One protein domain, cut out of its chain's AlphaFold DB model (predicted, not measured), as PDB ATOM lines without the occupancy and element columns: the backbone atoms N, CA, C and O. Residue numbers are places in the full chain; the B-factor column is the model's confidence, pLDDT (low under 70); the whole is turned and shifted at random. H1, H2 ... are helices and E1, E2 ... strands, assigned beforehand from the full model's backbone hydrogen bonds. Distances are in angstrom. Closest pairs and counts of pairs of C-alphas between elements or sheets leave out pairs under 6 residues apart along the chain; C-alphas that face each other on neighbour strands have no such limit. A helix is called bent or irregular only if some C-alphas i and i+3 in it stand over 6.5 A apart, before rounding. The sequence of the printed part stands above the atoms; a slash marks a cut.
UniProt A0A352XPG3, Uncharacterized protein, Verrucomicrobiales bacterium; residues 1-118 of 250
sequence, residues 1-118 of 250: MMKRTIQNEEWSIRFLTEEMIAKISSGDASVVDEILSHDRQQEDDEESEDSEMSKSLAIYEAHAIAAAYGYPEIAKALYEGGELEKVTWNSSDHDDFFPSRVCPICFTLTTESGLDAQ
ATOM      1  N   MET A   1     263.066 391.035 300.611       45.41
ATOM      2  CA  MET A   1     264.158 390.059 300.408       45.41
ATOM      3  C   MET A   1     265.329 390.866 299.878       45.41
ATOM      4  O   MET A   1     265.076 391.713 299.034       45.41
ATOM      5  N   MET A   2     266.524 390.733 300.446       48.53
ATOM      6  CA  MET A   2     267.685 391.546 300.057       48.53
ATOM      7  C   MET A   2     268.255 390.974 298.749       48.53
ATOM      8  O   MET A   2     268.439 389.761 298.672       48.53
ATOM      9  N   LYS A   3     268.424 391.806 297.714       63.62
ATOM     10  CA  LYS A   3     269.068 391.417 296.446       63.62
ATOM     11  C   LYS A   3     270.575 391.655 296.557       63.62
ATOM     12  O   LYS A   3     270.983 392.562 297.279       63.62
ATOM     13  N   ARG A   4     271.373 390.826 295.879       74.94
ATOM     14  CA  ARG A   4     272.842 390.947 295.816       74.94
ATOM     15  C   ARG A   4     273.219 391.667 294.526       74.94
ATOM     16  O   ARG A   4     272.722 391.249 293.486       74.94
ATOM     17  N   THR A   5     274.070 392.687 294.586       73.81
ATOM     18  CA  THR A   5     274.494 393.471 293.411       73.81
ATOM     19  C   THR A   5     275.953 393.174 293.062       73.81
ATOM     20  O   THR A   5     276.784 393.160 293.964       73.81
ATOM     21  N   ILE A   6     276.262 392.928 291.783       69.31
ATOM     22  CA  ILE A   6     277.610 392.555 291.295       69.31
ATOM     23  C   ILE A   6     278.063 393.515 290.196       69.31
ATOM     24  O   ILE A   6     277.284 393.767 289.282       69.31
ATOM     25  N   GLN A   7     279.303 394.005 290.240       69.00
ATOM     26  CA  GLN A   7     279.819 395.047 289.341       69.00
ATOM     27  C   GLN A   7     280.569 394.482 288.119       69.00
ATOM     28  O   GLN A   7     281.225 393.445 288.200       69.00
ATOM     29  N   ASN A   8     280.516 395.176 286.974       58.78
ATOM     30  CA  ASN A   8     281.090 394.708 285.694       58.78
ATOM     31  C   ASN A   8     282.607 394.438 285.753       58.78
ATOM     32  O   ASN A   8     283.112 393.474 285.174       58.78
ATOM     33  N   GLU A   9     283.361 395.262 286.489       56.78
ATOM     34  CA  GLU A   9     284.827 395.147 286.590       56.78
ATOM     35  C   GLU A   9     285.290 393.790 287.169       56.78
ATOM     36  O   GLU A   9     286.423 393.345 286.942       56.78
ATOM     37  N   GLU A  10     284.398 393.080 287.860       57.53
ATOM     38  CA  GLU A  10     284.671 391.831 288.573       57.53
ATOM     39  C   GLU A  10     284.607 390.595 287.663       57.53
ATOM     40  O   GLU A  10     285.091 389.523 288.022       57.53
ATOM     41  N   TRP A  11     284.087 390.738 286.442       57.09
ATOM     42  CA  TRP A  11     283.813 389.629 285.520       57.09
ATOM     43  C   TRP A  11     285.066 389.109 284.805       57.09
ATOM     44  O   TRP A  11     285.057 388.041 284.192       57.09
ATOM     45  N   SER A  12     286.169 389.856 284.884       51.31
ATOM     46  CA  SER A  12     287.448 389.524 284.244       51.31
ATOM     47  C   SER A  12     288.287 388.490 285.015       51.31
ATOM     48  O   SER A  12     289.322 388.025 284.524       51.31
ATOM     49  N   ILE A  13     287.856 388.114 286.221       57.88
ATOM     50  CA  ILE A  13     288.569 387.191 287.104       57.88
ATOM     51  C   ILE A  13     288.074 385.764 286.836       57.88
ATOM     52  O   ILE A  13     286.880 385.502 286.831       57.88
ATOM     53  N   ARG A  14     288.986 384.801 286.635       67.94
ATOM     54  CA  ARG A  14     288.608 383.375 286.641       67.94
ATOM     55  C   ARG A  14     288.309 382.944 288.074       67.94
ATOM     56  O   ARG A  14     289.218 382.896 288.917       67.94
ATOM     57  N   PHE A  15     287.051 382.630 288.357       78.12
ATOM     58  CA  PHE A  15     286.615 382.238 289.694       78.12
ATOM     59  C   PHE A  15     286.771 380.735 289.908       78.12
ATOM     60  O   PHE A  15     287.134 380.302 291.006       78.12
ATOM     61  N   LEU A  16     286.623 379.952 288.840       84.12
ATOM     62  CA  LEU A  16     286.777 378.503 288.860       84.12
ATOM     63  C   LEU A  16     288.235 378.045 288.720       84.12
ATOM     64  O   LEU A  16     289.044 378.623 287.991       84.12
ATOM     65  N   THR A  17     288.565 376.945 289.397       88.69
ATOM     66  CA  THR A  17     289.843 376.247 289.199       88.69
ATOM     67  C   THR A  17     289.845 375.464 287.883       88.69
ATOM     68  O   THR A  17     288.792 375.078 287.372       88.69
ATOM     69  N   GLU A  18     291.028 375.156 287.342       89.06
ATOM     70  CA  GLU A  18     291.139 374.304 286.143       89.06
ATOM     71  C   GLU A  18     290.506 372.916 286.348       89.06
ATOM     72  O   GLU A  18     289.935 372.354 285.415       89.06
ATOM     73  N   GLU A  19     290.563 372.380 287.573       91.94
ATOM     74  CA  GLU A  19     289.929 371.106 287.926       91.94
ATOM     75  C   GLU A  19     288.400 371.194 287.848       91.94
ATOM     76  O   GLU A  19     287.768 370.335 287.230       91.94
ATOM     77  N   MET A  20     287.804 372.247 288.413       92.00
ATOM     78  CA  MET A  20     286.359 372.485 288.338       92.00
ATOM     79  C   MET A  20     285.903 372.654 286.889       92.00
ATOM     80  O   MET A  20     284.940 372.014 286.468       92.00
ATOM     81  N   ILE A  21     286.634 373.439 286.090       90.44
ATOM     82  CA  ILE A  21     286.337 373.626 284.664       90.44
ATOM     83  C   ILE A  21     286.380 372.285 283.922       90.44
ATOM     84  O   ILE A  21     285.490 372.001 283.117       90.44
ATOM     85  N   ALA A  22     287.376 371.438 284.198       93.00
ATOM     86  CA  ALA A  22     287.483 370.119 283.583       93.00
ATOM     87  C   ALA A  22     286.304 369.202 283.960       93.00
ATOM     88  O   ALA A  22     285.739 368.538 283.084       93.00
ATOM     89  N   LYS A  23     285.887 369.198 285.233       95.19
ATOM     90  CA  LYS A  23     284.712 368.446 285.703       95.19
ATOM     91  C   LYS A  23     283.430 368.906 285.002       95.19
ATOM     92  O   LYS A  23     282.758 368.078 284.391       95.19
ATOM     93  N   ILE A  24     283.151 370.212 284.966       93.38
ATOM     94  CA  ILE A  24     281.972 370.759 284.266       93.38
ATOM     95  C   ILE A  24     282.001 370.382 282.780       93.38
ATOM     96  O   ILE A  24     281.025 369.857 282.250       93.38
ATOM     97  N   SER A  25     283.138 370.586 282.108       91.44
ATOM     98  CA  SER A  25     283.288 370.335 280.664       91.44
ATOM     99  C   SER A  25     283.129 368.853 280.288       91.44
ATOM    100  O   SER A  25     282.810 368.522 279.144       91.44
ATOM    101  N   SER A  26     283.333 367.944 281.243       95.19
ATOM    102  CA  SER A  26     283.132 366.498 281.078       95.19
ATOM    103  C   SER A  26     281.752 366.000 281.524       95.19
ATOM    104  O   SER A  26     281.470 364.809 281.383       95.19
ATOM    105  N   GLY A  27     280.886 366.891 282.017       94.06
ATOM    106  CA  GLY A  27     279.541 366.550 282.479       94.06
ATOM    107  C   GLY A  27     279.516 365.863 283.846       94.06
ATOM    108  O   GLY A  27     278.568 365.137 284.145       94.06
ATOM    109  N   ASP A  28     280.553 366.047 284.668       96.06
ATOM    110  CA  ASP A  28     280.603 365.473 286.010       96.06
ATOM    111  C   ASP A  28     279.689 366.248 286.970       96.06
ATOM    112  O   ASP A  28     280.027 367.328 287.454       96.06
ATOM    113  N   ALA A  29     278.519 365.678 287.261       93.88
ATOM    114  CA  ALA A  29     277.523 366.292 288.133       93.88
ATOM    115  C   ALA A  29     277.997 366.469 289.587       93.88
ATOM    116  O   ALA A  29     277.418 367.290 290.298       93.88
ATOM    117  N   SER A  30     279.047 365.766 290.044       93.50
ATOM    118  CA  SER A  30     279.556 365.969 291.410       93.50
ATOM    119  C   SER A  30     280.137 367.367 291.619       93.50
ATOM    120  O   SER A  30     280.294 367.802 292.757       93.50
ATOM    121  N   VAL A  31     280.455 368.076 290.531       93.44
ATOM    122  CA  VAL A  31     280.976 369.444 290.586       93.44
ATOM    123  C   VAL A  31     279.939 370.454 291.084       93.44
ATOM    124  O   VAL A  31     280.317 371.510 291.578       93.44
ATOM    125  N   VAL A  32     278.640 370.143 290.991       93.44
ATOM    126  CA  VAL A  32     277.569 371.050 291.430       93.44
ATOM    127  C   VAL A  32     277.678 371.312 292.928       93.44
ATOM    128  O   VAL A  32     277.798 372.463 293.337       93.44
ATOM    129  N   ASP A  33     277.717 370.253 293.740       92.12
ATOM    130  CA  ASP A  33     277.843 370.383 295.194       92.12
ATOM    131  C   ASP A  33     279.171 371.050 295.578       92.12
ATOM    132  O   ASP A  33     279.213 371.867 296.497       92.12
ATOM    133  N   GLU A  34     280.251 370.743 294.852       91.62
ATOM    134  CA  GLU A  34     281.575 371.342 295.048       91.62
ATOM    135  C   GLU A  34     281.555 372.862 294.834       91.62
ATOM    136  O   GLU A  34     282.130 373.592 295.633       91.62
ATOM    137  N   ILE A  35     280.858 373.342 293.800       90.31
ATOM    138  CA  ILE A  35     280.752 374.770 293.464       90.31
ATOM    139  C   ILE A  35     279.758 375.490 294.380       90.31
ATOM    140  O   ILE A  35     280.049 376.582 294.861       90.31
ATOM    141  N   LEU A  36     278.606 374.888 294.682       90.00
ATOM    142  CA  LEU A  36     277.599 375.504 295.558       90.00
ATOM    143  C   LEU A  36     278.070 375.611 297.015       90.00
ATOM    144  O   LEU A  36     277.665 376.526 297.740       90.00
ATOM    145  N   SER A  37     278.945 374.700 297.442       85.31
ATOM    146  CA  SER A  37     279.622 374.761 298.743       85.31
ATOM    147  C   SER A  37     280.948 375.521 298.710       85.31
ATOM    148  O   SER A  37     281.577 375.670 299.758       85.31
ATOM    149  N   HIS A  38     281.372 376.018 297.542       72.06
ATOM    150  CA  HIS A  38     282.613 376.764 297.408       72.06
ATOM    151  C   HIS A  38     282.475 378.139 298.065       72.06
ATOM    152  O   HIS A  38     281.992 379.092 297.458       72.06
ATOM    153  N   ASP A  39     282.930 378.243 299.309       63.34
ATOM    154  CA  ASP A  39     283.447 379.500 299.832       63.34
ATOM    155  C   ASP A  39     284.901 379.586 299.394       63.34
ATOM    156  O   ASP A  39     285.746 378.802 299.845       63.34
ATOM    157  N   ARG A  40     285.230 380.553 298.532       56.25
ATOM    158  CA  ARG A  40     286.612 381.026 298.505       56.25
ATOM    159  C   ARG A  40     286.848 381.651 299.872       56.25
ATOM    160  O   ARG A  40     286.514 382.808 300.084       56.25
ATOM    161  N   GLN A  41     287.428 380.882 300.790       47.59
ATOM    162  CA  GLN A  41     288.114 381.457 301.935       47.59
ATOM    163  C   GLN A  41     289.231 382.330 301.357       47.59
ATOM    164  O   GLN A  41     290.309 381.834 301.029       47.59
ATOM    165  N   GLN A  42     288.954 383.619 301.154       45.84
ATOM    166  CA  GLN A  42     290.024 384.592 301.246       45.84
ATOM    167  C   GLN A  42     290.556 384.436 302.668       45.84
ATOM    168  O   GLN A  42     289.816 384.554 303.642       45.84
ATOM    169  N   GLU A  43     291.807 384.000 302.770       41.91
ATOM    170  CA  GLU A  43     292.532 384.058 304.029       41.91
ATOM    171  C   GLU A  43     292.457 385.515 304.514       41.91
ATOM    172  O   GLU A  43     292.873 386.411 303.784       41.91
ATOM    173  N   ASP A  44     291.902 385.693 305.716       41.94
ATOM    174  CA  ASP A  44     291.658 386.937 306.466       41.94
ATOM    175  C   ASP A  44     290.200 387.454 306.457       41.94
ATOM    176  O   ASP A  44     289.811 388.316 305.682       41.94
ATOM    177  N   ASP A  45     289.450 386.900 307.420       43.69
ATOM    178  CA  ASP A  45     288.438 387.506 308.297       43.69
ATOM    179  C   ASP A  45     287.293 388.382 307.724       43.69
ATOM    180  O   ASP A  45     287.490 389.451 307.161       43.69
ATOM    181  N   GLU A  46     286.080 387.958 308.117       46.41
ATOM    182  CA  GLU A  46     284.730 388.517 307.909       46.41
ATOM    183  C   GLU A  46     283.991 387.988 306.664       46.41
ATOM    184  O   GLU A  46     284.491 388.023 305.547       46.41
ATOM    185  N   GLU A  47     282.769 387.472 306.874       50.19
ATOM    186  CA  GLU A  47     281.747 387.323 305.826       50.19
ATOM    187  C   GLU A  47     281.470 388.726 305.259       50.19
ATOM    188  O   GLU A  47     280.566 389.431 305.705       50.19
ATOM    189  N   SER A  48     282.327 389.182 304.351       57.47
ATOM    190  CA  SER A  48     282.182 390.442 303.640       57.47
ATOM    191  C   SER A  48     281.301 390.237 302.409       57.47
ATOM    192  O   SER A  48     281.223 389.135 301.854       57.47
ATOM    193  N   GLU A  49     280.644 391.308 301.958       58.91
ATOM    194  CA  GLU A  49     279.862 391.328 300.711       58.91
ATOM    195  C   GLU A  49     280.685 390.795 299.512       58.91
ATOM    196  O   GLU A  49     280.146 390.115 298.636       58.91
ATOM    197  N   ASP A  50     282.014 390.962 299.547       64.75
ATOM    198  CA  ASP A  50     282.960 390.484 298.532       64.75
ATOM    199  C   ASP A  50     283.011 388.944 298.393       64.75
ATOM    200  O   ASP A  50     283.279 388.414 297.305       64.75
ATOM    201  N   SER A  51     282.747 388.200 299.476       65.44
ATOM    202  CA  SER A  51     282.744 386.728 299.476       65.44
ATOM    203  C   SER A  51     281.494 386.161 298.793       65.44
ATOM    204  O   SER A  51     281.591 385.301 297.909       65.44
ATOM    205  N   GLU A  52     280.308 386.688 299.126       71.56
ATOM    206  CA  GLU A  52     279.044 386.268 298.500       71.56
ATOM    207  C   GLU A  52     278.989 386.620 297.006       71.56
ATOM    208  O   GLU A  52     278.449 385.864 296.187       71.56
ATOM    209  N   MET A  53     279.581 387.755 296.648       74.62
ATOM    210  CA  MET A  53     279.745 388.209 295.274       74.62
ATOM    211  C   MET A  53     280.658 387.274 294.475       74.62
ATOM    212  O   MET A  53     280.250 386.749 293.435       74.62
ATOM    213  N   SER A  54     281.846 386.964 295.006       77.94
ATOM    214  CA  SER A  54     282.791 386.018 294.392       77.94
ATOM    215  C   SER A  54     282.164 384.640 294.159       77.94
ATOM    216  O   SER A  54     282.414 383.996 293.137       77.94
ATOM    217  N   LYS A  55     281.320 384.187 295.091       84.44
ATOM    218  CA  LYS A  55     280.578 382.930 294.968       84.44
ATOM    219  C   LYS A  55     279.543 382.979 293.845       84.44
ATOM    220  O   LYS A  55     279.473 382.052 293.041       84.44
ATOM    221  N   SER A  56     278.761 384.052 293.765       85.81
ATOM    222  CA  SER A  56     277.735 384.221 292.728       85.81
ATOM    223  C   SER A  56     278.352 384.263 291.326       85.81
ATOM    224  O   SER A  56     277.851 383.600 290.417       85.81
ATOM    225  N   LEU A  57     279.498 384.937 291.174       84.50
ATOM    226  CA  LEU A  57     280.281 384.947 289.936       84.50
ATOM    227  C   LEU A  57     280.819 383.554 289.573       84.50
ATOM    228  O   LEU A  57     280.687 383.135 288.424       84.50
ATOM    229  N   ALA A  58     281.355 382.799 290.538       86.56
ATOM    230  CA  ALA A  58     281.820 381.427 290.308       86.56
ATOM    231  C   ALA A  58     280.693 380.492 289.843       86.56
ATOM    232  O   ALA A  58     280.865 379.709 288.906       86.56
ATOM    233  N   ILE A  59     279.527 380.578 290.490       90.19
ATOM    234  CA  ILE A  59     278.353 379.772 290.139       90.19
ATOM    235  C   ILE A  59     277.856 380.144 288.742       90.19
ATOM    236  O   ILE A  59     277.549 379.258 287.941       90.19
ATOM    237  N   TYR A  60     277.815 381.437 288.432       86.81
ATOM    238  CA  TYR A  60     277.417 381.925 287.120       86.81
ATOM    239  C   TYR A  60     278.392 381.482 286.009       86.81
ATOM    240  O   TYR A  60     277.952 380.961 284.980       86.81
ATOM    241  N   GLU A  61     279.709 381.576 286.232       86.50
ATOM    242  CA  GLU A  61     280.733 381.059 285.307       86.50
ATOM    243  C   GLU A  61     280.515 379.559 285.041       86.50
ATOM    244  O   GLU A  61     280.507 379.106 283.893       86.50
ATOM    245  N   ALA A  62     280.254 378.782 286.095       89.94
ATOM    246  CA  ALA A  62     280.021 377.348 285.983       89.94
ATOM    247  C   ALA A  62     278.737 377.017 285.215       89.94
ATOM    248  O   ALA A  62     278.727 376.107 284.382       89.94
ATOM    249  N   HIS A  63     277.668 377.770 285.475       90.12
ATOM    250  CA  HIS A  63     276.394 377.670 284.778       90.12
ATOM    251  C   HIS A  63     276.568 377.901 283.270       90.12
ATOM    252  O   HIS A  63     276.122 377.079 282.463       90.12
ATOM    253  N   ALA A  64     277.283 378.963 282.887       85.50
ATOM    254  CA  ALA A  64     277.547 379.293 281.490       85.50
ATOM    255  C   ALA A  64     278.390 378.214 280.787       85.50
ATOM    256  O   ALA A  64     278.068 377.806 279.667       85.50
ATOM    257  N   ILE A  65     279.432 377.695 281.447       87.69
ATOM    258  CA  ILE A  65     280.248 376.595 280.910       87.69
ATOM    259  C   ILE A  65     279.388 375.338 280.722       87.69
ATOM    260  O   ILE A  65     279.417 374.733 279.652       87.69
ATOM    261  N   ALA A  66     278.585 374.954 281.718       90.62
ATOM    262  CA  ALA A  66     277.718 373.781 281.622       90.62
ATOM    263  C   ALA A  66     276.742 373.883 280.438       90.62
ATOM    264  O   ALA A  66     276.599 372.929 279.668       90.62
ATOM    265  N   ALA A  67     276.130 375.055 280.238       87.81
ATOM    266  CA  ALA A  67     275.256 375.320 279.099       87.81
ATOM    267  C   ALA A  67     276.008 375.233 277.759       87.81
ATOM    268  O   ALA A  67     275.525 374.597 276.819       87.81
ATOM    269  N   ALA A  68     277.214 375.805 277.676       85.44
ATOM    270  CA  ALA A  68     278.038 375.798 276.466       85.44
ATOM    271  C   ALA A  68     278.468 374.385 276.032       85.44
ATOM    272  O   ALA A  68     278.552 374.106 274.835       85.44
ATOM    273  N   TYR A  69     278.700 373.481 276.987       88.31
ATOM    274  CA  TYR A  69     279.025 372.077 276.713       88.31
ATOM    275  C   TYR A  69     277.792 371.173 276.537       88.31
ATOM    276  O   TYR A  69     277.941 369.981 276.270       88.31
ATOM    277  N   GLY A  70     276.574 371.723 276.624       88.62
ATOM    278  CA  GLY A  70     275.338 370.973 276.403       88.62
ATOM    279  C   GLY A  70     274.908 370.113 277.593       88.62
ATOM    280  O   GLY A  70     274.303 369.059 277.392       88.62
ATOM    281  N   TYR A  71     275.189 370.557 278.821       92.38
ATOM    282  CA  TYR A  71     274.760 369.908 280.064       92.38
ATOM    283  C   TYR A  71     273.674 370.735 280.784       92.38
ATOM    284  O   TYR A  71     273.940 371.311 281.843       92.38
ATOM    285  N   PRO A  72     272.436 370.796 280.249       90.19
ATOM    286  CA  PRO A  72     271.381 371.668 280.771       90.19
ATOM    287  C   PRO A  72     270.973 371.331 282.211       90.19
ATOM    288  O   PRO A  72     270.656 372.234 282.971       90.19
ATOM    289  N   GLU A  73     271.043 370.062 282.624       93.81
ATOM    290  CA  GLU A  73     270.728 369.664 284.006       93.81
ATOM    291  C   GLU A  73     271.749 370.207 285.016       93.81
ATOM    292  O   GLU A  73     271.380 370.623 286.111       93.81
ATOM    293  N   ILE A  74     273.033 370.256 284.640       94.62
ATOM    294  CA  ILE A  74     274.090 370.842 285.477       94.62
ATOM    295  C   ILE A  74     273.924 372.364 285.515       94.62
ATOM    296  O   ILE A  74     273.947 372.955 286.592       94.62
ATOM    297  N   ALA A  75     273.700 372.993 284.356       91.94
ATOM    298  CA  ALA A  75     273.467 374.433 284.261       91.94
ATOM    299  C   ALA A  75     272.259 374.870 285.103       91.94
ATOM    300  O   ALA A  75     272.342 375.850 285.846       91.94
ATOM    301  N   LYS A  76     271.165 374.107 285.041       92.25
ATOM    302  CA  LYS A  76     269.968 374.312 285.853       92.25
ATOM    303  C   LYS A  76     270.258 374.182 287.346       92.25
ATOM    304  O   LYS A  76     269.892 375.070 288.106       92.25
ATOM    305  N   ALA A  77     270.929 373.107 287.762       94.50
ATOM    306  CA  ALA A  77     271.233 372.874 289.172       94.50
ATOM    307  C   ALA A  77     272.108 373.987 289.771       94.50
ATOM    308  O   ALA A  77     271.894 374.390 290.911       94.50
ATOM    309  N   LEU A  78     273.053 374.520 288.991       93.50
ATOM    310  CA  LEU A  78     273.867 375.670 289.384       93.50
ATOM    311  C   LEU A  78     273.038 376.957 289.476       93.50
ATOM    312  O   LEU A  78     273.185 377.699 290.441       93.50
ATOM    313  N   TYR A  79     272.141 377.197 288.516       90.62
ATOM    314  CA  TYR A  79     271.270 378.373 288.512       90.62
ATOM    315  C   TYR A  79     270.327 378.393 289.722       90.62
ATOM    316  O   TYR A  79     270.327 379.349 290.493       90.62
ATOM    317  N   GLU A  80     269.568 377.310 289.911       91.19
ATOM    318  CA  GLU A  80     268.590 377.182 290.996       91.19
ATOM    319  C   GLU A  80     269.279 377.076 292.364       91.19
ATOM    320  O   GLU A  80     268.840 377.694 293.330       91.19
ATOM    321  N   GLY A  81     270.375 376.316 292.460       91.12
ATOM    322  CA  GLY A  81     271.116 376.133 293.708       91.12
ATOM    323  C   GLY A  81     271.919 377.363 294.137       91.12
ATOM    324  O   GLY A  81     272.152 377.552 295.329       91.12
ATOM    325  N   GLY A  82     272.338 378.197 293.183       88.88
ATOM    326  CA  GLY A  82     273.008 379.473 293.442       88.88
ATOM    327  C   GLY A  82     272.070 380.647 293.688       88.88
ATOM    328  O   GLY A  82     272.537 381.728 294.062       88.88
ATOM    329  N   GLU A  83     270.767 380.438 293.480       89.50
ATOM    330  CA  GLU A  83     269.735 381.471 293.535       89.50
ATOM    331  C   GLU A  83     270.091 382.670 292.639       89.50
ATOM    332  O   GLU A  83     270.044 383.834 293.061       89.50
ATOM    333  N   LEU A  84     270.532 382.381 291.407       85.38
ATOM    334  CA  LEU A  84     270.991 383.406 290.466       85.38
ATOM    335  C   LEU A  84     269.863 384.364 290.050       85.38
ATOM    336  O   LEU A  84     270.145 385.498 289.676       85.38
ATOM    337  N   GLU A  85     268.594 383.971 290.197       82.31
ATOM    338  CA  GLU A  85     267.434 384.847 289.989       82.31
ATOM    339  C   GLU A  85     267.333 385.995 291.005       82.31
ATOM    340  O   GLU A  85     266.579 386.947 290.804       82.31
ATOM    341  N   LYS A  86     268.071 385.907 292.119       84.69
ATOM    342  CA  LYS A  86     268.112 386.926 293.182       84.69
ATOM    343  C   LYS A  86     269.324 387.850 293.075       84.69
ATOM    344  O   LYS A  86     269.546 388.666 293.975       84.69
ATOM    345  N   VAL A  87     270.122 387.686 292.025       81.31
ATOM    346  CA  VAL A  87     271.297 388.509 291.751       81.31
ATOM    347  C   VAL A  87     270.901 389.629 290.795       81.31
ATOM    348  O   VAL A  87     270.364 389.380 289.714       81.31
ATOM    349  N   THR A  88     271.171 390.855 291.223       81.31
ATOM    350  CA  THR A  88     271.162 392.055 290.395       81.31
ATOM    351  C   THR A  88     272.570 392.261 289.853       81.31
ATOM    352  O   THR A  88     273.561 392.134 290.575       81.31
ATOM    353  N   TRP A  89     272.674 392.575 288.574       78.31
ATOM    354  CA  TRP A  89     273.955 392.743 287.912       78.31
ATOM    355  C   TRP A  89     274.112 394.188 287.454       78.31
ATOM    356  O   TRP A  89     273.254 394.711 286.753       78.31
ATOM    357  N   ASN A  90     275.206 394.835 287.820       74.44
ATOM    358  CA  ASN A  90     275.525 396.181 287.373       74.44
ATOM    359  C   ASN A  90     276.491 396.091 286.197       74.44
ATOM    360  O   ASN A  90     277.563 395.489 286.304       74.44
ATOM    361  N   SER A  91     276.096 396.677 285.070       67.38
ATOM    362  CA  SER A  91     276.934 396.757 283.881       67.38
ATOM    363  C   SER A  91     276.907 398.161 283.302       67.38
ATOM    364  O   SER A  91     275.839 398.739 283.148       67.38
ATOM    365  N   SER A  92     278.084 398.671 282.946       62.06
ATOM    366  CA  SER A  92     278.257 399.856 282.093       62.06
ATOM    367  C   SER A  92     278.061 399.537 280.603       62.06
ATOM    368  O   SER A  92     278.050 400.420 279.760       62.06
ATOM    369  N   ASP A  93     277.991 398.251 280.248       61.66
ATOM    370  CA  ASP A  93     277.790 397.814 278.868       61.66
ATOM    371  C   ASP A  93     276.766 396.676 278.839       61.66
ATOM    372  O   ASP A  93     277.030 395.542 279.261       61.66
ATOM    373  N   HIS A  94     275.544 396.995 278.415       57.06
ATOM    374  CA  HIS A  94     274.462 396.018 278.327       57.06
ATOM    375  C   HIS A  94     274.648 395.014 277.195       57.06
ATOM    376  O   HIS A  94     274.145 393.892 277.298       57.06
ATOM    377  N   ASP A  95     275.390 395.376 276.149       53.97
ATOM    378  CA  ASP A  95     275.588 394.515 274.985       53.97
ATOM    379  C   ASP A  95     276.586 393.385 275.286       53.97
ATOM    380  O   ASP A  95     276.452 392.267 274.773       53.97
ATOM    381  N   ASP A  96     277.528 393.634 276.200       51.84
ATOM    382  CA  ASP A  96     278.523 392.665 276.675       51.84
ATOM    383  C   ASP A  96     278.041 391.810 277.865       51.84
ATOM    384  O   ASP A  96     278.774 390.959 278.388       51.84
ATOM    385  N   PHE A  97     276.772 391.955 278.261       57.81
ATOM    386  CA  PHE A  97     276.181 391.239 279.384       57.81
ATOM    387  C   PHE A  97     276.079 389.720 279.133       57.81
ATOM    388  O   PHE A  97     275.141 389.204 278.524       57.81
ATOM    389  N   PHE A  98     277.059 388.972 279.635       48.75
ATOM    390  CA  PHE A  98     277.222 387.519 279.499       48.75
ATOM    391  C   PHE A  98     276.020 386.637 279.948       48.75
ATOM    392  O   PHE A  98     275.827 385.607 279.293       48.75
ATOM    393  N   PRO A  99     275.191 386.973 280.972       54.16
ATOM    394  CA  PRO A  99     274.006 386.184 281.375       54.16
ATOM    395  C   PRO A  99     272.955 386.020 280.290       54.16
ATOM    396  O   PRO A  99     272.124 385.118 280.370       54.16
ATOM    397  N   SER A 100     273.033 386.830 279.235       58.03
ATOM    398  CA  SER A 100     272.137 386.779 278.081       58.03
ATOM    399  C   SER A 100     272.295 385.538 277.197       58.03
ATOM    400  O   SER A 100     271.427 385.265 276.368       58.03
ATOM    401  N   ARG A 101     273.384 384.765 277.341       69.56
ATOM    402  CA  ARG A 101     273.686 383.666 276.406       69.56
ATOM    403  C   ARG A 101     273.154 382.303 276.818       69.56
ATOM    404  O   ARG A 101     273.337 381.344 276.075       69.56
ATOM    405  N   VAL A 102     272.517 382.172 277.978       78.44
ATOM    406  CA  VAL A 102     271.894 380.915 278.414       78.44
ATOM    407  C   VAL A 102     270.402 381.139 278.569       78.44
ATOM    408  O   VAL A 102     269.969 382.024 279.298       78.44
ATOM    409  N   CYS A 103     269.592 380.318 277.903       79.56
ATOM    410  CA  CYS A 103     268.148 380.403 278.072       79.56
ATOM    411  C   CYS A 103     267.767 380.075 279.529       79.56
ATOM    412  O   CYS A 103     268.046 378.963 279.972       79.56
ATOM    413  N   PRO A 104     267.055 380.949 280.254       78.06
ATOM    414  CA  PRO A 104     266.666 380.704 281.645       78.06
ATOM    415  C   PRO A 104     265.557 379.647 281.781       78.06
ATOM    416  O   PRO A 104     265.232 379.233 282.889       78.06
ATOM    417  N   ILE A 105     264.953 379.214 280.665       80.00
ATOM    418  CA  ILE A 105     263.888 378.202 280.653       80.00
ATOM    419  C   ILE A 105     264.457 376.805 280.398       80.00
ATOM    420  O   ILE A 105     264.155 375.866 281.134       80.00
ATOM    421  N   CYS A 106     265.269 376.646 279.348       84.44
ATOM    422  CA  CYS A 106     265.823 375.344 278.954       84.44
ATOM    423  C   CYS A 106     267.330 375.196 279.139       84.44
ATOM    424  O   CYS A 106     267.863 374.128 278.846       84.44
ATOM    425  N   PHE A 107     268.016 376.234 279.616       85.69
ATOM    426  CA  PHE A 107     269.437 376.206 279.970       85.69
ATOM    427  C   PHE A 107     270.374 375.831 278.817       85.69
ATOM    428  O   PHE A 107     271.483 375.340 279.017       85.69
ATOM    429  N   THR A 108     269.926 376.071 277.585       81.69
ATOM    430  CA  THR A 108     270.727 375.909 276.371       81.69
ATOM    431  C   THR A 108     271.397 377.223 276.000       81.69
ATOM    432  O   THR A 108     270.789 378.286 276.141       81.69
ATOM    433  N   LEU A 109     272.615 377.139 275.464       76.56
ATOM    434  CA  LEU A 109     273.330 378.303 274.952       76.56
ATOM    435  C   LEU A 109     272.595 378.900 273.735       76.56
ATOM    436  O   LEU A 109     272.280 378.180 272.782       76.56
ATOM    437  N   THR A 110     272.333 380.203 273.752       72.56
ATOM    438  CA  THR A 110     271.829 380.957 272.601       72.56
ATOM    439  C   THR A 110     273.002 381.285 271.668       72.56
ATOM    440  O   THR A 110     274.159 381.363 272.086       72.56
ATOM    441  N   THR A 111     272.751 381.356 270.355       57.53
ATOM    442  CA  THR A 111     273.831 381.533 269.356       57.53
ATOM    443  C   THR A 111     274.154 382.981 269.026       57.53
ATOM    444  O   THR A 111     275.035 383.227 268.206       57.53
ATOM    445  N   GLU A 112     273.448 383.916 269.636       57.09
ATOM    446  CA  GLU A 112     273.580 385.343 269.383       57.09
ATOM    447  C   GLU A 112     274.073 386.032 270.668       57.09
ATOM    448  O   GLU A 112     274.065 385.443 271.752       57.09
ATOM    449  N   SER A 113     274.562 387.262 270.545       48.59
ATOM    450  CA  SER A 113     274.934 388.134 271.666       48.59
ATOM    451  C   SER A 113     274.266 389.499 271.522       48.59
ATOM    452  O   SER A 113     273.998 389.892 270.389       48.59
ATOM    453  N   GLY A 114     274.051 390.218 272.625       47.25
ATOM    454  CA  GLY A 114     273.329 391.499 272.636       47.25
ATOM    455  C   GLY A 114     271.815 391.329 272.796       47.25
ATOM    456  O   GLY A 114     271.341 390.217 273.033       47.25
ATOM    457  N   LEU A 115     271.059 392.423 272.684       46.81
ATOM    458  CA  LEU A 115     269.594 392.447 272.841       46.81
ATOM    459  C   LEU A 115     268.865 391.536 271.838       46.81
ATOM    460  O   LEU A 115     268.017 390.736 272.232       46.81
ATOM    461  N   ASP A 116     269.310 391.519 270.578       44.25
ATOM    462  CA  ASP A 116     268.747 390.663 269.518       44.25
ATOM    463  C   ASP A 116     268.855 389.158 269.833       44.25
ATOM    464  O   ASP A 116     268.014 388.350 269.435       44.25
ATOM    465  N   ALA A 117     269.864 388.770 270.615       45.66
ATOM    466  CA  ALA A 117     270.105 387.385 270.994       45.66
ATOM    467  C   ALA A 117     269.163 386.824 272.049       45.66
ATOM    468  O   ALA A 117     269.113 385.607 272.272       45.66
ATOM    469  N   GLN A 118     268.503 387.723 272.774       52.72
ATOM    470  CA  GLN A 118     267.823 387.408 274.017       52.72
ATOM    471  C   GLN A 118     266.436 386.821 273.768       52.72
ATOM    472  O   GLN A 118     265.846 386.256 274.681       52.72
TER     473      GLN A 118
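Overview. This is residues 1 to 118 of the 250 residues of an uncharacterized protein of Verrucomicrobiales bacterium (UniProt A0A352XPG3). A small sheet of two parallel strands, E1 and E2, packs beside the first part of one long helix, H4, which runs through the middle of the domain. H5 folds back side by side with H4, H2 and H3 pack on the later part of H4, the short H6 and H7 lie toward one end, and the loop of residues 43 to 48 sticks out. The printed part has 118 residues, with seven named helices and two named strands in the order E1 H1 H2 H3 H4 H5 E2 H6 H7. The class is mostly helix, and E1, H1 to H5 and E2 form a strand-helix-strand unit, two parallel neighbour strands with helices between them along the chain. The whole is compact, with a radius of gyration of the C-alphas of 14.0 A and spans of 43 by 34 by 28 A.

Arrangement. E1, residues 4 to 7, and E2, residues 87 to 91, are parallel at 22 degrees, with N 88 and O 4 at 2.8 A and N 6 and O 88 at 3.1 A, within hydrogen-bond range. The closest C-alphas of E1 and H4, residues 49 to 68, are those of Ile 6 and Met 53, 6.3 A apart. H4 is the hub, touching four helices. It forms a helical hairpin with H5, residues 72 to 82, at a shallow tilt of 11 degrees, opposite ways; their closest C-alphas, His 63 and Ala 75, are 4.4 A apart. H3, residues 31 to 36, touches H4 at its residues 58 to 62 alone, in a hairpin at a shallow tilt of 29 degrees; the closest C-alphas are Ile 35 and Ile 59, 6.5 A. H2, residues 18 to 25, touches H4 at residues 62 to 66 alone, at a steep tilt of 44 degrees, the same way; the closest C-alphas are Ile 24 and Ala 66, 5.8 A. H6, residues 98 to 101, only just touches H4, at residues 60 to 64 alone, with 3 pairs of C-alphas within 8 A, the closest Ala 64 and Arg 101 at 7.7 A. H7, residues 115 to 118, touches H6, the closest C-alphas being Ser 100 and Gln 118, 6.0 A. H1, residues 8 to 12, is close to H4 but not clearly touching, the closest C-alphas being Trp 11 and Leu 57, 7.3 A. In H2, H3, H4 and H5 every O i to N i+4 pair is within hydrogen-bond range; H1 has 0 of 1, with 1 of 2 O i to N i+3 pairs, and H6 and H7 are too short for an i+4 pair.

Along the chain. E1 begins at C-alpha 4, (272.842, 390.947, 295.816). H4 is 28.9 A long, from C-alpha 49 at (279.862, 391.328, 300.711); H5 is 15.0 A and E2 12.7 A. H7 ends at C-alpha 118, (267.823, 387.408, 274.017). H1 is only just irregular: C-alphas 9 and 12 are 6.6 A apart.

Size, cuts and confidence. The C-alphas farthest apart, Asp 44 and Asp 116, are 43.6 A apart. The printed part has no cut; the links H3 to H4 and H6 to H7 are long. Mean pLDDT of the printed part is 75.0, and 44 residues are under 70, among them 39 to 51 and 111 to 118.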